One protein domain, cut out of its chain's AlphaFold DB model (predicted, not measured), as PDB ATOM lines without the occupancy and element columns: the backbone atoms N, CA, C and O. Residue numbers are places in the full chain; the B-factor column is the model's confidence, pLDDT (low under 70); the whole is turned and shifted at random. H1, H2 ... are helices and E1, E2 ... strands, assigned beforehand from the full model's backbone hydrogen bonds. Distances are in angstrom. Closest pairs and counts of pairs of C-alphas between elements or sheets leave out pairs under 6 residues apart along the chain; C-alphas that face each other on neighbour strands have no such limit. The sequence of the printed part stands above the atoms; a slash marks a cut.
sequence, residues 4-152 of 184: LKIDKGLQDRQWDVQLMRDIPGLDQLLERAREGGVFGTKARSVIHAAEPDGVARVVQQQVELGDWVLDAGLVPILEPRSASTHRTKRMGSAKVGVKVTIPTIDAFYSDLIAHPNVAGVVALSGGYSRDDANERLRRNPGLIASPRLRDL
ATOM      1  N   LEU A   4      25.604  19.186  58.090       93.81
ATOM      2  CA  LEU A   4      24.171  19.014  57.839       93.81
ATOM      3  C   LEU A   4      23.838  19.174  56.351       93.81
ATOM      4  O   LEU A   4      24.215  20.153  55.709       93.81
ATOM      5  N   LYS A   5      23.082  18.229  55.789       95.25
ATOM      6  CA  LYS A   5      22.514  18.383  54.446       95.25
ATOM      7  C   LYS A   5      21.288  19.303  54.512       95.25
ATOM      8  O   LYS A   5      20.324  18.948  55.184       95.25
ATOM      9  N   ILE A   6      21.308  20.426  53.791       96.62
ATOM     10  CA  ILE A   6      20.236  21.441  53.868       96.62
ATOM     11  C   ILE A   6      19.328  21.504  52.630       96.62
ATOM     12  O   ILE A   6      18.192  21.959  52.753       96.62
ATOM     13  N   ASP A   7      19.755  20.987  51.467       95.81
ATOM     14  CA  ASP A   7      18.904  20.979  50.266       95.81
ATOM     15  C   ASP A   7      17.644  20.107  50.432       95.81
ATOM     16  O   ASP A   7      17.694  18.990  50.966       95.81
ATOM     17  N   LYS A   8      16.510  20.607  49.922       96.31
ATOM     18  CA  LYS A   8      15.192  19.944  49.946       96.31
ATOM     19  C   LYS A   8      14.855  19.243  48.630       96.31
ATOM     20  O   LYS A   8      13.694  19.072  48.268       96.31
ATOM     21  N   GLY A   9      15.893  18.797  47.924       93.94
ATOM     22  CA  GLY A   9      15.774  18.191  46.606       93.94
ATOM     23  C   GLY A   9      15.935  19.200  45.476       93.94
ATOM     24  O   GLY A   9      16.392  20.325  45.673       93.94
ATOM     25  N   LEU A  10      15.599  18.748  44.274       96.56
ATOM     26  CA  LEU A  10      15.898  19.437  43.028       96.56
ATOM     27  C   LEU A  10      14.614  19.895  42.333       96.56
ATOM     28  O   LEU A  10      13.573  19.237  42.439       96.56
ATOM     29  N   GLN A  11      14.699  21.023  41.641       97.06
ATOM     30  CA  GLN A  11      13.707  21.462  40.670       97.06
ATOM     31  C   GLN A  11      13.735  20.548  39.432       97.06
ATOM     32  O   GLN A  11      14.660  19.739  39.243       97.06
ATOM     33  N   ASP A  12      12.712  20.682  38.592       96.75
ATOM     34  CA  ASP A  12      12.677  20.017  37.292       96.75
ATOM     35  C   ASP A  12      13.831  20.495  36.410       96.75
ATOM     36  O   ASP A  12      14.353  21.602  36.568       96.75
ATOM     37  N   ARG A  13      14.264  19.625  35.494       94.31
ATOM     38  CA  ARG A  13      15.395  19.921  34.614       94.31
ATOM     39  C   ARG A  13      15.050  21.079  33.684       94.31
ATOM     40  O   ARG A  13      14.104  20.987  32.911       94.31
ATOM     41  N   GLN A  14      15.875  22.119  33.721       92.44
ATOM     42  CA  GLN A  14      15.813  23.274  32.825       92.44
ATOM     43  C   GLN A  14      17.246  23.697  32.482       92.44
ATOM     44  O   GLN A  14      18.120  23.599  33.342       92.44
ATOM     45  N   TRP A  15      17.509  24.121  31.240       89.75
ATOM     46  CA  TRP A  15      18.866  24.471  30.759       89.75
ATOM     47  C   TRP A  15      19.917  23.391  31.058       89.75
ATOM     48  O   TRP A  15      21.035  23.677  31.473       89.75
ATOM     49  N   ASP A  16      19.517  22.122  30.946       90.25
ATOM     50  CA  ASP A  16      20.350  20.964  31.282       90.25
ATOM     51  C   ASP A  16      20.945  20.952  32.693       90.25
ATOM     52  O   ASP A  16      21.909  20.237  32.976       90.25
ATOM     53  N   VAL A  17      20.312  21.657  33.621       91.75
ATOM     54  CA  VAL A  17      20.641  21.629  35.041       91.75
ATOM     55  C   VAL A  17      19.397  21.354  35.872       91.75
ATOM     56  O   VAL A  17      18.264  21.400  35.398       91.75
ATOM     57  N   GLN A  18      19.614  21.033  37.139       94.06
ATOM     58  CA  GLN A  18      18.580  21.001  38.156       94.06
ATOM     59  C   GLN A  18      19.054  21.821  39.347       94.06
ATOM     60  O   GLN A  18      19.988  21.435  40.065       94.06
ATOM     61  N   LEU A  19      18.398  22.962  39.534       95.19
ATOM     62  CA  LEU A  19      18.592  23.829  40.686       95.19
ATOM     63  C   LEU A  19      18.018  23.176  41.943       95.19
ATOM     64  O   LEU A  19      17.191  22.265  41.879       95.19
ATOM     65  N   MET A  20      18.468  23.635  43.102       97.31
ATOM     66  CA  MET A  20      17.870  23.260  44.377       97.31
ATOM     67  C   MET A  20      16.468  23.859  44.474       97.31
ATOM     68  O   MET A  20      16.223  24.964  43.987       97.31
ATOM     69  N   ARG A  21      15.551  23.124  45.105       97.44
ATOM     70  CA  ARG A  21      14.276  23.700  45.547       97.44
ATOM     71  C   ARG A  21      14.528  24.727  46.644       97.44
ATOM     72  O   ARG A  21      15.540  24.642  47.345       97.44
ATOM     73  N   ASP A  22      13.561  25.616  46.824       96.19
ATOM     74  CA  ASP A  22      13.549  26.547  47.946       96.19
ATOM     75  C   ASP A  22      13.688  25.787  49.268       96.19
ATOM     76  O   ASP A  22      13.248  24.638  49.414       96.19
ATOM     77  N   ILE A  23      14.313  26.442  50.244       97.12
ATOM     78  CA  ILE A  23      14.536  25.896  51.582       97.12
ATOM     79  C   ILE A  23      13.743  26.763  52.570       97.12
ATOM     80  O   ILE A  23      14.313  27.669  53.177       97.12
ATOM     81  N   PRO A  24      12.422  26.538  52.732       96.12
ATOM     82  CA  PRO A  24      11.626  27.293  53.690       96.12
ATOM     83  C   PRO A  24      12.196  27.169  55.105       96.12
ATOM     84  O   PRO A  24      12.549  26.070  55.541       96.12
ATOM     85  N   GLY A  25      12.270  28.296  55.816       96.31
ATOM     86  CA  GLY A  25      12.818  28.346  57.173       96.31
ATOM     87  C   GLY A  25      14.328  28.100  57.235       96.31
ATOM     88  O   GLY A  25      14.797  27.518  58.214       96.31
ATOM     89  N   LEU A  26      15.081  28.495  56.199       96.88
ATOM     90  CA  LEU A  26      16.540  28.355  56.162       96.88
ATOM     91  C   LEU A  26      17.201  28.970  57.404       96.88
ATOM     92  O   LEU A  26      17.980  28.281  58.051       96.88
ATOM     93  N   ASP A  27      16.829  30.188  57.795       96.50
ATOM     94  CA  ASP A  27      17.433  30.876  58.949       96.50
ATOM     95  C   ASP A  27      17.292  30.059  60.242       96.50
ATOM     96  O   ASP A  27      18.276  29.735  60.902       96.50
ATOM     97  N   GLN A  28      16.071  29.601  60.538       97.62
ATOM     98  CA  GLN A  28      15.766  28.762  61.707       97.62
ATOM     99  C   GLN A  28      16.445  27.386  61.638       97.62
ATOM    100  O   GLN A  28      16.705  26.738  62.655       97.62
ATOM    101  N   LEU A  29      16.685  26.867  60.431       97.75
ATOM    102  CA  LEU A  29      17.437  25.633  60.240       97.75
ATOM    103  C   LEU A  29      18.921  25.840  60.562       97.75
ATOM    104  O   LEU A  29      19.506  24.989  61.231       97.75
ATOM    105  N   LEU A  30      19.515  26.939  60.090       97.75
ATOM    106  CA  LEU A  30      20.924  27.262  60.307       97.75
ATOM    107  C   LEU A  30      21.202  27.611  61.773       97.75
ATOM    108  O   LEU A  30      22.176  27.114  62.333       97.75
ATOM    109  N   GLU A  31      20.311  28.365  62.416       97.44
ATOM    110  CA  GLU A  31      20.397  28.685  63.842       97.44
ATOM    111  C   GLU A  31      20.428  27.414  64.698       97.44
ATOM    112  O   GLU A  31      21.396  27.177  65.422       97.44
ATOM    113  N   ARG A  32      19.446  26.521  64.518       97.31
ATOM    114  CA  ARG A  32      19.411  25.236  65.234       97.31
ATOM    115  C   ARG A  32      20.615  24.354  64.926       97.31
ATOM    116  O   ARG A  32      21.074  23.618  65.796       97.31
ATOM    117  N   ALA A  33      21.116  24.380  63.690       96.38
ATOM    118  CA  ALA A  33      22.307  23.624  63.325       96.38
ATOM    119  C   ALA A  33      23.529  24.131  64.106       96.38
ATOM    120  O   ALA A  33      24.245  23.329  64.707       96.38
ATOM    121  N   ARG A  34      23.725  25.451  64.151       96.31
ATOM    122  CA  ARG A  34      24.799  26.093  64.914       96.31
ATOM    123  C   ARG A  34      24.698  25.777  66.406       96.31
ATOM    124  O   ARG A  34      25.681  25.338  66.998       96.31
ATOM    125  N   GLU A  35      23.517  25.930  67.001       96.25
ATOM    126  CA  GLU A  35      23.264  25.603  68.414       96.25
ATOM    127  C   GLU A  35      23.480  24.117  68.723       96.25
ATOM    128  O   GLU A  35      24.002  23.761  69.777       96.25
ATOM    129  N   GLY A  36      23.144  23.244  67.772       95.38
ATOM    130  CA  GLY A  36      23.371  21.803  67.849       95.38
ATOM    131  C   GLY A  36      24.823  21.367  67.620       95.38
ATOM    132  O   GLY A  36      25.077  20.167  67.512       95.38
ATOM    133  N   GLY A  37      25.774  22.301  67.502       94.44
ATOM    134  CA  GLY A  37      27.195  21.997  67.303       94.44
ATOM    135  C   GLY A  37      27.537  21.471  65.906       94.44
ATOM    136  O   GLY A  37      28.567  20.812  65.726       94.44
ATOM    137  N   VAL A  38      26.688  21.727  64.904       95.50
ATOM    138  CA  VAL A  38      27.013  21.457  63.497       95.50
ATOM    139  C   VAL A  38      28.145  22.392  63.072       95.50
ATOM    140  O   VAL A  38      28.104  23.586  63.333       95.50
ATOM    141  N   PHE A  39      29.160  21.851  62.399       92.88
ATOM    142  CA  PHE A  39      30.303  22.639  61.931       92.88
ATOM    143  C   PHE A  39      30.010  23.349  60.602       92.88
ATOM    144  O   PHE A  39      30.490  24.449  60.337       92.88
ATOM    145  N   GLY A  40      29.225  22.712  59.736       93.00
ATOM    146  CA  GLY A  40      28.937  23.248  58.417       93.00
ATOM    147  C   GLY A  40      27.755  22.589  57.735       93.00
ATOM    148  O   GLY A  40      27.151  21.642  58.243       93.00
ATOM    149  N   THR A  41      27.428  23.067  56.545       95.56
ATOM    150  CA  THR A  41      26.323  22.538  55.749       95.56
ATOM    151  C   THR A  41      26.813  21.973  54.428       95.56
ATOM    152  O   THR A  41      27.973  22.105  54.043       95.56
ATOM    153  N   LYS A  42      25.918  21.286  53.726       94.44
ATOM    154  CA  LYS A  42      26.156  20.806  52.373       94.44
ATOM    155  C   LYS A  42      24.865  20.857  51.571       94.44
ATOM    156  O   LYS A  42      23.835  20.361  52.040       94.44
ATOM    157  N   ALA A  43      24.945  21.374  50.353       93.12
ATOM    158  CA  ALA A  43      23.794  21.517  49.474       93.12
ATOM    159  C   ALA A  43      24.149  21.124  48.035       93.12
ATOM    160  O   ALA A  43      25.162  21.558  47.488       93.12
ATOM    161  N   ARG A  44      23.334  20.257  47.426       93.25
ATOM    162  CA  ARG A  44      23.626  19.661  46.115       93.25
ATOM    163  C   ARG A  44      22.673  20.144  45.027       93.25
ATOM    164  O   ARG A  44      21.475  19.895  45.113       93.25
ATOM    165  N   SER A  45      23.241  20.655  43.940       90.75
ATOM    166  CA  SER A  45      22.584  20.848  42.637       90.75
ATOM    167  C   SER A  45      23.135  19.853  41.604       90.75
ATOM    168  O   SER A  45      24.084  19.119  41.901       90.75
ATOM    169  N   VAL A  46      22.530  19.770  40.413       90.19
ATOM    170  CA  VAL A  46      22.973  18.853  39.342       90.19
ATOM    171  C   VAL A  46      23.130  19.587  38.011       90.19
ATOM    172  O   VAL A  46      22.261  20.356  37.624       90.19
ATOM    173  N   ILE A  47      24.218  19.309  37.297       87.25
ATOM    174  CA  ILE A  47      24.509  19.754  35.933       87.25
ATOM    175  C   ILE A  47      24.565  18.500  35.049       87.25
ATOM    176  O   ILE A  47      25.405  17.621  35.258       87.25
ATOM    177  N   HIS A  48      23.652  18.394  34.085       86.00
ATOM    178  CA  HIS A  48      23.583  17.279  33.132       86.00
ATOM    179  C   HIS A  48      24.436  17.552  31.898       86.00
ATOM    180  O   HIS A  48      25.200  16.685  31.479       86.00
ATOM    181  N   ALA A  49      24.349  18.767  31.359       81.06
ATOM    182  CA  ALA A  49      25.204  19.245  30.282       81.06
ATOM    183  C   ALA A  49      25.793  20.608  30.649       81.06
ATOM    184  O   ALA A  49      25.202  21.376  31.403       81.06
ATOM    185  N   ALA A  50      26.976  20.901  30.117       73.88
ATOM    186  CA  ALA A  50      27.697  22.139  30.384       73.88
ATOM    187  C   ALA A  50      27.136  23.323  29.570       73.88
ATOM    188  O   ALA A  50      27.902  24.059  28.944       73.88
ATOM    189  N   GLU A  51      25.814  23.484  29.558       81.88
ATOM    190  CA  GLU A  51      25.140  24.648  28.988       81.88
ATOM    191  C   GLU A  51      25.526  25.889  29.831       81.88
ATOM    192  O   GLU A  51      25.416  25.842  31.063       81.88
ATOM    193  N   PRO A  52      26.099  26.949  29.225       84.44
ATOM    194  CA  PRO A  52      26.646  28.085  29.969       84.44
ATOM    195  C   PRO A  52      25.682  28.748  30.961       84.44
ATOM    196  O   PRO A  52      26.097  29.020  32.093       84.44
ATOM    197  N   ASP A  53      24.426  28.977  30.577       86.88
ATOM    198  CA  ASP A  53      23.446  29.684  31.408       86.88
ATOM    199  C   ASP A  53      22.981  28.817  32.581       86.88
ATOM    200  O   ASP A  53      22.910  29.280  33.725       86.88
ATOM    201  N   GLY A  54      22.731  27.532  32.334       88.94
ATOM    202  CA  GLY A  54      22.411  26.551  33.363       88.94
ATOM    203  C   GLY A  54      23.531  26.427  34.396       88.94
ATOM    204  O   GLY A  54      23.282  26.477  35.606       88.94
ATOM    205  N   VAL A  55      24.786  26.336  33.943       85.38
ATOM    206  CA  VAL A  55      25.960  26.301  34.831       85.38
ATOM    207  C   VAL A  55      26.068  27.594  35.641       85.38
ATOM    208  O   VAL A  55      26.301  27.535  36.850       85.38
ATOM    209  N   ALA A  56      25.872  28.756  35.012       85.56
ATOM    210  CA  ALA A  56      25.921  30.043  35.699       85.56
ATOM    211  C   ALA A  56      24.864  30.138  36.810       85.56
ATOM    212  O   ALA A  56      25.202  30.548  37.922       85.56
ATOM    213  N   ARG A  57      23.631  29.684  36.547       90.75
ATOM    214  CA  ARG A  57      22.538  29.630  37.533       90.75
ATOM    215  C   ARG A  57      22.851  28.702  38.701       90.75
ATOM    216  O   ARG A  57      22.635  29.072  39.850       90.75
ATOM    217  N   VAL A  58      23.397  27.516  38.424       90.88
ATOM    218  CA  VAL A  58      23.824  26.576  39.473       90.88
ATOM    219  C   VAL A  58      24.884  27.203  40.370       90.88
ATOM    220  O   VAL A  58      24.785  27.104  41.592       90.88
ATOM    221  N   VAL A  59      25.901  27.830  39.777       86.44
ATOM    222  CA  VAL A  59      26.985  28.443  40.546       86.44
ATOM    223  C   VAL A  59      26.472  29.624  41.359       86.44
ATOM    224  O   VAL A  59      26.806  29.721  42.533       86.44
ATOM    225  N   GLN A  60      25.626  30.471  40.772       88.56
ATOM    226  CA  GLN A  60      25.005  31.584  41.480       88.56
ATOM    227  C   GLN A  60      24.205  31.096  42.695       88.56
ATOM    228  O   GLN A  60      24.494  31.522  43.806       88.56
ATOM    229  N   GLN A  61      23.292  30.137  42.513       93.25
ATOM    230  CA  GLN A  61      22.475  29.605  43.610       93.25
ATOM    231  C   GLN A  61      23.329  28.973  44.724       93.25
ATOM    232  O   GLN A  61      23.006  29.087  45.904       93.25
ATOM    233  N   GLN A  62      24.414  28.281  44.360       92.00
ATOM    234  CA  GLN A  62      25.340  27.681  45.324       92.00
ATOM    235  C   GLN A  62      26.105  28.749  46.114       92.00
ATOM    236  O   GLN A  62      26.220  28.623  47.328       92.00
ATOM    237  N   VAL A  63      26.611  29.793  45.449       87.62
ATOM    238  CA  VAL A  63      27.329  30.893  46.114       87.62
ATOM    239  C   VAL A  63      26.393  31.669  47.031       87.62
ATOM    240  O   VAL A  63      26.727  31.826  48.197       87.62
ATOM    241  N   GLU A  64      25.206  32.045  46.552       92.19
ATOM    242  CA  GLU A  64      24.208  32.753  47.361       92.19
ATOM    243  C   GLU A  64      23.869  31.953  48.621       92.19
ATOM    244  O   GLU A  64      24.012  32.464  49.725       92.19
ATOM    245  N   LEU A  65      23.511  30.669  48.492       93.69
ATOM    246  CA  LEU A  65      23.261  29.809  49.655       93.69
ATOM    247  C   LEU A  65      24.491  29.686  50.571       93.69
ATOM    248  O   LEU A  65      24.345  29.568  51.785       93.69
ATOM    249  N   GLY A  66      25.693  29.684  49.994       91.12
ATOM    250  CA  GLY A  66      26.946  29.693  50.736       91.12
ATOM    251  C   GLY A  66      27.077  30.915  51.639       91.12
ATOM    252  O   GLY A  66      27.438  30.750  52.803       91.12
ATOM    253  N   ASP A  67      26.725  32.096  51.136       90.38
ATOM    254  CA  ASP A  67      26.768  33.351  51.892       90.38
ATOM    255  C   ASP A  67      25.798  33.307  53.087       90.38
ATOM    256  O   ASP A  67      26.222  33.540  54.216       90.38
ATOM    257  N   TRP A  68      24.554  32.839  52.900       94.00
ATOM    258  CA  TRP A  68      23.599  32.638  54.010       94.00
ATOM    259  C   TRP A  68      24.143  31.714  55.111       94.00
ATOM    260  O   TRP A  68      23.939  31.936  56.304       94.00
ATOM    261  N   VAL A  69      24.834  30.641  54.720       95.25
ATOM    262  CA  VAL A  69      25.425  29.680  55.662       95.25
ATOM    263  C   VAL A  69      26.595  30.305  56.426       95.25
ATOM    264  O   VAL A  69      26.728  30.069  57.628       95.25
ATOM    265  N   LEU A  70      27.427  31.094  55.744       91.69
ATOM    266  CA  LEU A  70      28.555  31.804  56.347       91.69
ATOM    267  C   LEU A  70      28.091  32.872  57.333       91.69
ATOM    268  O   LEU A  70      28.645  32.952  58.429       91.69
ATOM    269  N   ASP A  71      27.052  33.630  56.981       94.00
ATOM    270  CA  ASP A  71      26.443  34.640  57.850       94.00
ATOM    271  C   ASP A  71      25.870  34.012  59.130       94.00
ATOM    272  O   ASP A  71      25.932  34.601  60.210       94.00
ATOM    273  N   ALA A  72      25.404  32.762  59.049       94.38
ATOM    274  CA  ALA A  72      25.001  31.967  60.206       94.38
ATOM    275  C   ALA A  72      26.181  31.356  60.998       94.38
ATOM    276  O   ALA A  72      25.962  30.586  61.936       94.38
ATOM    277  N   GLY A  73      27.433  31.660  60.644       93.31
ATOM    278  CA  GLY A  73      28.635  31.165  61.324       93.31
ATOM    279  C   GLY A  73      28.955  29.691  61.055       93.31
ATOM    280  O   GLY A  73      29.654  29.059  61.849       93.31
ATOM    281  N   LEU A  74      28.435  29.129  59.963       93.88
ATOM    282  CA  LEU A  74      28.647  27.743  59.546       93.88
ATOM    283  C   LEU A  74      29.503  27.689  58.275       93.88
ATOM    284  O   LEU A  74      29.536  28.619  57.476       93.88
ATOM    285  N   VAL A  75      30.189  26.567  58.047       91.69
ATOM    286  CA  VAL A  75      30.998  26.380  56.830       91.69
ATOM    287  C   VAL A  75      30.164  25.750  55.704       91.69
ATOM    288  O   VAL A  75      29.726  24.604  55.855       91.69
ATOM    289  N   PRO A  76      29.964  26.407  54.547       93.25
ATOM    290  CA  PRO A  76      29.251  25.805  53.426       93.25
ATOM    291  C   PRO A  76      30.143  24.842  52.635       93.25
ATOM    292  O   PRO A  76      31.282  25.156  52.277       93.25
ATOM    293  N   ILE A  77      29.591  23.674  52.298       91.31
ATOM    294  CA  ILE A  77      30.092  22.821  51.218       91.31
ATOM    295  C   ILE A  77      29.176  22.974  50.007       91.31
ATOM    296  O   ILE A  77      28.050  22.461  49.998       91.31
ATOM    297  N   LEU A  78      29.706  23.609  48.965       89.88
ATOM    298  CA  LEU A  78      29.044  23.734  47.672       89.88
ATOM    299  C   LEU A  78      29.190  22.418  46.901       89.88
ATOM    300  O   LEU A  78      30.308  21.939  46.708       89.88
ATOM    301  N   GLU A  79      28.090  21.811  46.452       87.88
ATOM    302  CA  GLU A  79      28.110  20.542  45.697       87.88
ATOM    303  C   GLU A  79      27.412  20.701  44.326       87.88
ATOM    304  O   GLU A  79      26.363  20.083  44.100       87.88
ATOM    305  N   PRO A  80      27.963  21.511  43.390       84.19
ATOM    306  CA  PRO A  80      27.483  21.576  42.013       84.19
ATOM    307  C   PRO A  80      27.883  20.296  41.269       84.19
ATOM    308  O   PRO A  80      28.939  20.201  40.639       84.19
ATOM    309  N   ARG A  81      27.055  19.256  41.378       82.38
ATOM    310  CA  ARG A  81      27.373  17.949  40.805       82.38
ATOM    311  C   ARG A  81      27.230  17.999  39.292       82.38
ATOM    312  O   ARG A  81      26.112  17.998  38.797       82.38
ATOM    313  N   SER A  82      28.334  17.916  38.562       75.25
ATOM    314  CA  SER A  82      28.291  17.761  37.108       75.25
ATOM    315  C   SER A  82      28.485  16.315  36.657       75.25
ATOM    316  O   SER A  82      29.286  15.577  37.237       75.25
ATOM    317  N   ALA A  83      27.754  15.921  35.611       58.47
ATOM    318  CA  ALA A  83      28.023  14.709  34.836       58.47
ATOM    319  C   ALA A  83      29.258  14.871  33.924       58.47
ATOM    320  O   ALA A  83      29.957  13.899  33.654       58.47
ATOM    321  N   SER A  84      29.552  16.104  33.495       53.88
ATOM    322  CA  SER A  84      30.724  16.473  32.693       53.88
ATOM    323  C   SER A  84      31.656  17.347  33.536       53.88
ATOM    324  O   SER A  84      31.282  18.409  34.016       53.88
ATOM    325  N   THR A  85      32.876  16.887  33.791       51.78
ATOM    326  CA  THR A  85      33.740  17.336  34.902       51.78
ATOM    327  C   THR A  85      34.156  18.814  34.894       51.78
ATOM    328  O   THR A  85      34.743  19.270  35.871       51.78
ATOM    329  N   HIS A  86      33.830  19.593  33.863       51.34
ATOM    330  CA  HIS A  86      34.379  20.918  33.600       51.34
ATOM    331  C   HIS A  86      33.356  22.037  33.846       51.34
ATOM    332  O   HIS A  86      32.263  21.969  33.296       51.34
ATOM    333  N   ARG A  87      33.765  23.112  34.555       52.66
ATOM    334  CA  ARG A  87      33.360  24.535  34.338       52.66
ATOM    335  C   ARG A  87      32.774  25.347  35.510       52.66
ATOM    336  O   ARG A  87      32.355  26.475  35.277       52.66
ATOM    337  N   THR A  88      32.828  24.921  36.770       56.59
ATOM    338  CA  THR A  88      32.422  25.813  37.884       56.59
ATOM    339  C   THR A  88      33.635  26.497  38.525       56.59
ATOM    340  O   THR A  88      34.221  25.963  39.463       56.59
ATOM    341  N   LYS A  89      34.050  27.654  37.984       58.50
ATOM    342  CA  LYS A  89      35.212  28.438  38.472       58.50
ATOM    343  C   LYS A  89      34.854  29.721  39.242       58.50
ATOM    344  O   LYS A  89      35.757  30.398  39.716       58.50
ATOM    345  N   ARG A  90      33.574  30.101  39.351       64.44
ATOM    346  CA  ARG A  90      33.192  31.338  40.058       64.44
ATOM    347  C   ARG A  90      33.004  31.037  41.543       64.44
ATOM    348  O   ARG A  90      32.169  30.208  41.889       64.44
ATOM    349  N   MET A  91      33.783  31.714  42.379       66.50
ATOM    350  CA  MET A  91      33.735  31.627  43.839       66.50
ATOM    351  C   MET A  91      33.415  33.013  44.409       66.50
ATOM    352  O   MET A  91      33.864  34.014  43.849       66.50
ATOM    353  N   GLY A  92      32.649  33.069  45.502       65.94
ATOM    354  CA  GLY A  92      32.437  34.298  46.276       65.94
ATOM    355  C   GLY A  92      33.708  34.763  47.002       65.94
ATOM    356  O   GLY A  92      34.782  34.180  46.828       65.94
ATOM    357  N   SER A  93      33.601  35.814  47.818       67.06
ATOM    358  CA  SER A  93      34.719  36.397  48.586       67.06
ATOM    359  C   SER A  93      35.117  35.586  49.826       67.06
ATOM    360  O   SER A  93      36.219  35.764  50.342       67.06
ATOM    361  N   ALA A  94      34.254  34.688  50.297       71.44
ATOM    362  CA  ALA A  94      34.445  33.944  51.535       71.44
ATOM    363  C   ALA A  94      34.972  32.514  51.318       71.44
ATOM    364  O   ALA A  94      34.808  31.911  50.257       71.44
ATOM    365  N   LYS A  95      35.618  31.963  52.354       79.94
ATOM    366  CA  LYS A  95      36.204  30.615  52.357       79.94
ATOM    367  C   LYS A  95      35.114  29.541  52.361       79.94
ATOM    368  O   LYS A  95      34.383  29.411  53.337       79.94
ATOM    369  N   VAL A  96      35.066  28.712  51.319       83.19
ATOM    370  CA  VAL A  96      34.087  27.616  51.201       83.19
ATOM    371  C   VAL A  96      34.753  26.262  50.965       83.19
ATOM    372  O   VAL A  96      35.854  26.167  50.413       83.19
ATOM    373  N   GLY A  97      34.067  25.191  51.361       85.50
ATOM    374  CA  GLY A  97      34.377  23.846  50.890       85.50
ATOM    375  C   GLY A  97      33.701  23.591  49.544       85.50
ATOM    376  O   GLY A  97      32.567  24.017  49.324       85.50
ATOM    377  N   VAL A  98      34.357  22.859  48.645       85.25
ATOM    378  CA  VAL A  98      33.743  22.450  47.372       85.25
ATOM    379  C   VAL A  98      33.742  20.940  47.267       85.25
ATOM    380  O   VAL A  98      34.749  20.281  47.517       85.25
ATOM    381  N   LYS A  99      32.600  20.373  46.889       86.94
ATOM    382  CA  LYS A  99      32.454  18.945  46.664       86.94
ATOM    383  C   LYS A  99      32.220  18.633  45.195       86.94
ATOM    384  O   LYS A  99      31.250  19.093  44.602       86.94
ATOM    385  N   VAL A 100      33.090  17.795  44.642       85.12
ATOM    386  CA  VAL A 100      33.144  17.460  43.212       85.12
ATOM    387  C   VAL A 100      33.099  15.951  42.976       85.12
ATOM    388  O   VAL A 100      33.263  15.140  43.890       85.12
ATOM    389  N   THR A 101      32.878  15.556  41.728       85.62
ATOM    390  CA  THR A 101      33.123  14.181  41.276       85.62
ATOM    391  C   THR A 101      34.616  14.000  41.009       85.62
ATOM    392  O   THR A 101      35.247  14.930  40.516       85.62
ATOM    393  N   ILE A 102      35.193  12.832  41.323       84.94
ATOM    394  CA  ILE A 102      36.581  12.525  40.932       84.94
ATOM    395  C   ILE A 102      36.738  12.748  39.416       84.94
ATOM    396  O   ILE A 102      35.944  12.192  38.651       84.94
ATOM    397  N   PRO A 103      37.722  13.551  38.969       84.12
ATOM    398  CA  PRO A 103      37.864  13.861  37.558       84.12
ATOM    399  C   PRO A 103      38.422  12.665  36.780       84.12
ATOM    400  O   PRO A 103      39.129  11.804  37.311       84.12
ATOM    401  N   THR A 104      38.110  12.615  35.487       82.56
ATOM    402  CA  THR A 104      38.725  11.663  34.554       82.56
ATOM    403  C   THR A 104      40.144  12.061  34.162       82.56
ATOM    404  O   THR A 104      40.941  11.182  33.849       82.56
ATOM    405  N   ILE A 105      40.430  13.364  34.184       83.38
ATOM    406  CA  ILE A 105      41.713  13.980  33.847       83.38
ATOM    407  C   ILE A 105      42.468  14.268  35.151       83.38
ATOM    408  O   ILE A 105      41.881  14.783  36.104       83.38
ATOM    409  N   ASP A 106      43.755  13.938  35.197       87.00
ATOM    410  CA  ASP A 106      44.607  14.191  36.362       87.00
ATOM    411  C   ASP A 106      44.858  15.695  36.558       87.00
ATOM    412  O   ASP A 106      44.867  16.467  35.599       87.00
ATOM    413  N   ALA A 107      45.037  16.119  37.813       82.81
ATOM    414  CA  ALA A 107      45.245  17.517  38.215       82.81
ATOM    415  C   ALA A 107      44.151  18.503  37.742       82.81
ATOM    416  O   ALA A 107      44.324  19.721  37.759       82.81
ATOM    417  N   PHE A 108      42.979  17.997  37.358       83.38
ATOM    418  CA  PHE A 108      41.941  18.805  36.724       83.38
ATOM    419  C   PHE A 108      41.393  19.932  37.618       83.38
ATOM    420  O   PHE A 108      40.996  20.989  37.129       83.38
ATOM    421  N   TYR A 109      41.373  19.720  38.936       84.50
ATOM    422  CA  TYR A 109      40.901  20.702  39.916       84.50
ATOM    423  C   TYR A 109      42.025  21.513  40.569       84.50
ATOM    424  O   TYR A 109      41.756  22.195  41.555       84.50
ATOM    425  N   SER A 110      43.259  21.484  40.054       84.88
ATOM    426  CA  SER A 110      44.387  22.195  40.673       84.88
ATOM    427  C   SER A 110      44.128  23.694  40.858       84.88
ATOM    428  O   SER A 110      44.378  24.210  41.944       84.88
ATOM    429  N   ASP A 111      43.529  24.368  39.869       84.75
ATOM    430  CA  ASP A 111      43.134  25.784  39.986       84.75
ATOM    431  C   ASP A 111      42.141  26.015  41.135       84.75
ATOM    432  O   ASP A 111      42.241  26.991  41.875       84.75
ATOM    433  N   LEU A 112      41.162  25.115  41.280       83.62
ATOM    434  CA  LEU A 112      40.132  25.207  42.314       83.62
ATOM    435  C   LEU A 112      40.729  24.948  43.700       83.62
ATOM    436  O   LEU A 112      40.397  25.650  44.647       83.62
ATOM    437  N   ILE A 113      41.623  23.964  43.811       85.88
ATOM    438  CA  ILE A 113      42.336  23.624  45.049       85.88
ATOM    439  C   ILE A 113      43.238  24.783  45.493       85.88
ATOM    440  O   ILE A 113      43.341  25.047  46.687       85.88
ATOM    441  N   ALA A 114      43.874  25.480  44.549       86.81
ATOM    442  CA  ALA A 114      44.748  26.617  44.832       86.81
ATOM    443  C   ALA A 114      43.994  27.935  45.088       86.81
ATOM    444  O   ALA A 114      44.609  28.924  45.489       86.81
ATOM    445  N   HIS A 115      42.681  27.983  44.844       85.19
ATOM    446  CA  HIS A 115      41.919  29.224  44.908       85.19
ATOM    447  C   HIS A 115      41.883  29.786  46.344       85.19
ATOM    448  O   HIS A 115      41.526  29.060  47.275       85.19
ATOM    449  N   PRO A 116      42.159  31.089  46.562       85.81
ATOM    450  CA  PRO A 116      42.258  31.667  47.904       85.81
ATOM    451  C   PRO A 116      40.961  31.559  48.703       85.81
ATOM    452  O   PRO A 116      41.018  31.495  49.920       85.81
ATOM    453  N   ASN A 117      39.805  31.463  48.049       83.81
ATOM    454  CA  ASN A 117      38.501  31.330  48.714       83.81
ATOM    455  C   ASN A 117      38.009  29.874  48.809       83.81
ATOM    456  O   ASN A 117      36.882  29.621  49.221       83.81
ATOM    457  N   VAL A 118      38.846  28.898  48.448       84.06
ATOM    458  CA  VAL A 118      38.562  27.473  48.646       84.06
ATOM    459  C   VAL A 118      39.376  26.987  49.834       84.06
ATOM    460  O   VAL A 118      40.599  27.084  49.860       84.06
ATOM    461  N   ALA A 119      38.685  26.496  50.854       84.88
ATOM    462  CA  ALA A 119      39.317  25.959  52.052       84.88
ATOM    463  C   ALA A 119      39.629  24.457  51.909       84.88
ATOM    464  O   ALA A 119      40.573  23.937  52.495       84.88
ATOM    465  N   GLY A 120      38.890  23.758  51.047       85.12
ATOM    466  CA  GLY A 120      39.227  22.401  50.641       85.12
ATOM    467  C   GLY A 120      38.301  21.868  49.558       85.12
ATOM    468  O   GLY A 120      37.133  22.258  49.470       85.12
ATOM    469  N   VAL A 121      38.821  20.941  48.750       85.69
ATOM    470  CA  VAL A 121      38.045  20.229  47.730       85.69
ATOM    471  C   VAL A 121      37.902  18.769  48.135       85.69
ATOM    472  O   VAL A 121      38.891  18.058  48.325       85.69
ATOM    473  N   VAL A 122      36.659  18.307  48.263       87.69
ATOM    474  CA  VAL A 122      36.336  16.918  48.600       87.69
ATOM    475  C   VAL A 122      35.666  16.207  47.429       87.69
ATOM    476  O   VAL A 122      34.839  16.783  46.730       87.69
ATOM    477  N   ALA A 123      35.975  14.933  47.209       86.25
ATOM    478  CA  ALA A 123      35.488  14.176  46.064       86.25
ATOM    479  C   ALA A 123      34.529  13.043  46.453       86.25
ATOM    480  O   ALA A 123      34.715  12.348  47.460       86.25
ATOM    481  N   LEU A 124      33.498  12.832  45.636       86.44
ATOM    482  CA  LEU A 124      32.706  11.595  45.612       86.44
ATOM    483  C   LEU A 124      33.196  10.657  44.496       86.44
ATOM    484  O   LEU A 124      33.679  11.128  43.470       86.44
ATOM    485  N   SER A 125      33.013   9.340  44.667       82.62
ATOM    486  CA  SER A 125      33.491   8.322  43.709       82.62
ATOM    487  C   SER A 125      32.928   8.461  42.300       82.62
ATOM    488  O   SER A 125      33.523   7.946  41.367       82.62
ATOM    489  N   GLY A 126      31.761   9.081  42.122       76.88
ATOM    490  CA  GLY A 126      31.170   9.243  40.790       76.88
ATOM    491  C   GLY A 126      30.750   7.940  40.105       76.88
ATOM    492  O   GLY A 126      30.503   7.961  38.909       76.88
ATOM    493  N   GLY A 127      30.660   6.828  40.841       79.25
ATOM    494  CA  GLY A 127      30.376   5.501  40.281       79.25
ATOM    495  C   GLY A 127      31.613   4.622  40.075       79.25
ATOM    496  O   GLY A 127      31.451   3.445  39.772       79.25
ATOM    497  N   TYR A 128      32.827   5.140  40.294       81.12
ATOM    498  CA  TYR A 128      34.032   4.309  40.322       81.12
ATOM    499  C   TYR A 128      34.015   3.315  41.486       81.12
ATOM    500  O   TYR A 128      33.467   3.603  42.558       81.12
ATOM    501  N   SER A 129      34.674   2.170  41.277       84.50
ATOM    502  CA  SER A 129      35.009   1.256  42.366       84.50
ATOM    503  C   SER A 129      35.886   1.974  43.397       84.50
ATOM    504  O   SER A 129      36.504   3.003  43.114       84.50
ATOM    505  N   ARG A 130      35.944   1.444  44.620       82.62
ATOM    506  CA  ARG A 130      36.771   2.033  45.681       82.62
ATOM    507  C   ARG A 130      38.245   2.098  45.274       82.62
ATOM    508  O   ARG A 130      38.897   3.105  45.531       82.62
ATOM    509  N   ASP A 131      38.747   1.047  44.638       84.81
ATOM    510  CA  ASP A 131      40.158   0.943  44.280       84.81
ATOM    511  C   ASP A 131      40.495   1.894  43.124       84.81
ATOM    512  O   ASP A 131      41.465   2.647  43.223       84.81
ATOM    513  N   ASP A 132      39.621   1.988  42.116       85.31
ATOM    514  CA  ASP A 132      39.755   2.973  41.033       85.31
ATOM    515  C   ASP A 132      39.675   4.412  41.557       85.31
ATOM    516  O   ASP A 132      40.432   5.288  41.134       85.31
ATOM    517  N   ALA A 133      38.760   4.677  42.493       87.38
ATOM    518  CA  ALA A 133      38.613   5.990  43.104       87.38
ATOM    519  C   ALA A 133      39.857   6.375  43.919       87.38
ATOM    520  O   ALA A 133      40.330   7.506  43.812       87.38
ATOM    521  N   ASN A 134      40.411   5.442  44.698       87.75
ATOM    522  CA  ASN A 134      41.637   5.660  45.464       87.75
ATOM    523  C   ASN A 134      42.834   5.936  44.548       87.75
ATOM    524  O   ASN A 134      43.605   6.855  44.817       87.75
ATOM    525  N   GLU A 135      42.975   5.180  43.460       89.00
ATOM    526  CA  GLU A 135      44.056   5.384  42.497       89.00
ATOM    527  C   GLU A 135      43.958   6.753  41.813       89.00
ATOM    528  O   GLU A 135      44.934   7.499  41.762       89.00
ATOM    529  N   ARG A 136      42.759   7.150  41.378       87.38
ATOM    530  CA  ARG A 136      42.527   8.482  40.796       87.38
ATOM    531  C   ARG A 136      42.781   9.613  41.793       87.38
ATOM    532  O   ARG A 136      43.321  10.649  41.412       87.38
ATOM    533  N   LEU A 137      42.427   9.433  43.067       88.25
ATOM    534  CA  LEU A 137      42.711  10.424  44.110       88.25
ATOM    535  C   LEU A 137      44.215  10.645  44.306       88.25
ATOM    536  O   LEU A 137      44.632  11.792  44.443       88.25
ATOM    537  N   ARG A 138      45.042   9.589  44.257       88.69
ATOM    538  CA  ARG A 138      46.511   9.724  44.366       88.69
ATOM    539  C   ARG A 138      47.106  10.604  43.267       88.69
ATOM    540  O   ARG A 138      48.105  11.275  43.504       88.69
ATOM    541  N   ARG A 139      46.475  10.633  42.092       88.06
ATOM    542  CA  ARG A 139      46.886  11.443  40.934       88.06
ATOM    543  C   ARG A 139      46.389  12.891  40.984       88.06
ATOM    544  O   ARG A 139      46.688  13.678  40.094       88.06
ATOM    545  N   ASN A 140      45.635  13.261  42.021       85.75
ATOM    546  CA  ASN A 140      45.086  14.602  42.206       85.75
ATOM    547  C   ASN A 140      45.496  15.162  43.583       85.75
ATOM    548  O   ASN A 140      44.683  15.168  44.513       85.75
ATOM    549  N   PRO A 141      46.750  15.631  43.746       86.38
ATOM    550  CA  PRO A 141      47.225  16.193  45.008       86.38
ATOM    551  C   PRO A 141      46.310  17.313  45.522       86.38
ATOM    552  O   PRO A 141      45.934  18.213  44.775       86.38
ATOM    553  N   GLY A 142      45.943  17.252  46.804       84.69
ATOM    554  CA  GLY A 142      45.034  18.216  47.438       84.69
ATOM    555  C   GLY A 142      43.538  17.903  47.289       84.69
ATOM    556  O   GLY A 142      42.730  18.529  47.973       84.69
ATOM    557  N   LEU A 143      43.153  16.912  46.474       86.50
ATOM    558  CA  LEU A 143      41.776  16.420  46.399       86.50
ATOM    559  C   LEU A 143      41.519  15.368  47.491       86.50
ATOM    560  O   LEU A 143      42.185  14.335  47.551       86.50
ATOM    561  N   ILE A 144      40.535  15.607  48.358       87.44
ATOM    562  CA  ILE A 144      40.301  14.787  49.559       87.44
ATOM    563  C   ILE A 144      39.086  13.868  49.367       87.44
ATOM    564  O   ILE A 144      38.042  14.287  48.885       87.44
ATOM    565  N   ALA A 145      39.149  12.608  49.800       82.75
ATOM    566  CA  ALA A 145      37.983  11.717  49.780       82.75
ATOM    567  C   ALA A 145      36.854  12.199  50.721       82.75
ATOM    568  O   ALA A 145      37.088  12.458  51.904       82.75
ATOM    569  N   SER A 146      35.611  12.258  50.229       77.69
ATOM    570  CA  SER A 146      34.433  12.507  51.079       77.69
ATOM    571  C   SER A 146      34.070  11.280  51.944       77.69
ATOM    572  O   SER A 146      34.470  10.167  51.616       77.69
ATOM    573  N   PRO A 147      33.291  11.419  53.037       61.94
ATOM    574  CA  PRO A 147      33.066  10.321  53.992       61.94
ATOM    575  C   PRO A 147      32.407   9.081  53.376       61.94
ATOM    576  O   PRO A 147      32.860   7.967  53.603       61.94
ATOM    577  N   ARG A 148      31.437   9.268  52.463       60.50
ATOM    578  CA  ARG A 148      30.847   8.158  51.684       60.50
ATOM    579  C   ARG A 148      31.871   7.369  50.860       60.50
ATOM    580  O   ARG A 148      31.580   6.244  50.477       60.50
ATOM    581  N   LEU A 149      33.019   7.964  50.545       53.34
ATOM    582  CA  LEU A 149      34.127   7.287  49.879       53.34
ATOM    583  C   LEU A 149      35.058   6.578  50.880       53.34
ATOM    584  O   LEU A 149      35.699   5.597  50.518       53.34
ATOM    585  N   ARG A 150      35.121   7.055  52.130       50.47
ATOM    586  CA  ARG A 150      35.996   6.535  53.194       50.47
ATOM    587  C   ARG A 150      35.408   5.328  53.944       50.47
ATOM    588  O   ARG A 150      36.166   4.417  54.268       50.47
ATOM    589  N   ASP A 151      34.091   5.270  54.149       45.12
ATOM    590  CA  ASP A 151      33.415   4.301  55.042       45.12
ATOM    591  C   ASP A 151      33.287   2.850  54.515       45.12
ATOM    592  O   ASP A 151      32.523   2.052  55.048       45.12
ATOM    593  N   LEU A 152      34.058   2.446  53.501       38.72
ATOM    594  CA  LEU A 152      34.104   1.051  53.028       38.72
ATOM    595  C   LEU A 152      35.201   0.208  53.707       38.72
ATOM    596  O   LEU A 152      35.645  -0.786  53.139       38.72
TER     597      LEU A 152
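Overview. This is residues 4 to 152 of the 184 residues of an uncharacterized protein of Mycolicibacterium murale (UniProt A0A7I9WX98). A strongly twisted wall of five parallel strands has the long helix H2 packed over one face, covering E1 and E2, and the short helix H3 on that same face beside E4. Helix H1 sits past the end of the sheet where E1 begins, the small helices H4 and H5 lie at the far end near E4 and E5, and the first stretch, residues 4 to 25, runs past edge strand E1 and pairs briefly with it at two places. The printed part has 149 residues with five named helices and five named strands, in the chain order H1 E1 H2 E2 E3 H3 E4 H4 E5 H5; the sheet runs E1 E2 E3 E4 E5, and the class is mixed, helices and strands. It is compact, with a radius of gyration of the C-alphas of 15.1 A, and spans 41 by 35 by 30 A.

Arrangement. The sheet begins at edge strand E1, residues 40 to 47, and its inner neighbour E2, residues 75 to 82, is parallel to it at 16 degrees, with N 47 and O 81 at 2.7 A and N 41 and O 75 at 2.8 A, within hydrogen-bond range. E3, residues 96 to 101, is parallel to E2 at 26 degrees, with N 99 and O 78 at 2.8 A. E4, residues 118 to 124, is parallel to E3 at 26 degrees, with N 122 and O 98 at 2.8 A. The other edge strand, E5, residues 143 to 145, is parallel to E4 at 49 degrees, with N 123 and O 144 at 2.7 A. From edge to edge the strands' lines turn by 104 degrees. H2, residues 52 to 71, is on the sheet at a height of 8.9 A, over E1 and E2, and runs along the strands, at 10 degrees to E2 on the local plane. Its closest C-alphas to E2 are those of Gly 66 and Pro 76, 5.3 A apart. H3, residues 110 to 113, is on the same face as H2 at a height of 7.5 A, over none of the strands, but only just: 2 of its 4 C-alphas fall on E4. H4, residues 130 to 138, is on the sheet, and the C-alphas of Leu 137 and Leu 143 are its closest with E5, at 6.5 A. The domain has two layers, helices on one face of a sheet, formed by H2 and H4 with the five strands. H1, residues 26 to 35, only grazes the sheet with its residues 30 to 34, and H5, residues 147 to 150, only grazes it with 147 to 150. H1 and H2 are close but not clearly touching, the C-alphas of Leu 30 and Val 69 being 6.9 A apart, at a steep tilt of 46 degrees, the same way. H2 is apart from H3, H4 and H5. Three strand-helix-strand units, two parallel neighbour strands with a helix between them in the chain, have right-handed crossovers: E1, H2, E2; E3, H3, E4; and E4, H4, E5. In H1, H2 and H4 every O i to N i+4 pair is within hydrogen-bond range, while H3 and H5 are too short for such a pair.

Along the chain. H1 starts at C-alpha 26, (16.540, 28.355, 56.162), and measures 14.2 A. E1 measures 23.2 A, E2 21.7 A, E3 16.7 A and E4 17.2 A. H2 measures 28.6 A, from C-alpha 52 at (26.646, 28.085, 29.969) to C-alpha 71. H4 measures 12.5 A. E5, three residues, and H3 and H5, four each, are shorter; H5 ends at C-alpha 150, (35.996, 6.535, 53.194).

Size, cuts and confidence. The two C-alphas farthest apart are those of Gly 25 and Glu 135, at 41.5 A. The printed part has no cut. The link E2 to E3, 13 residues, is long. Residues 4 to 5 pair with 41 to 42 of E1, parallel, and residues 17 to 18 with 46 to 47, antiparallel. The mean pLDDT of the printed part is 85.4; residues 83 to 93 and 147 to 152 are under 70.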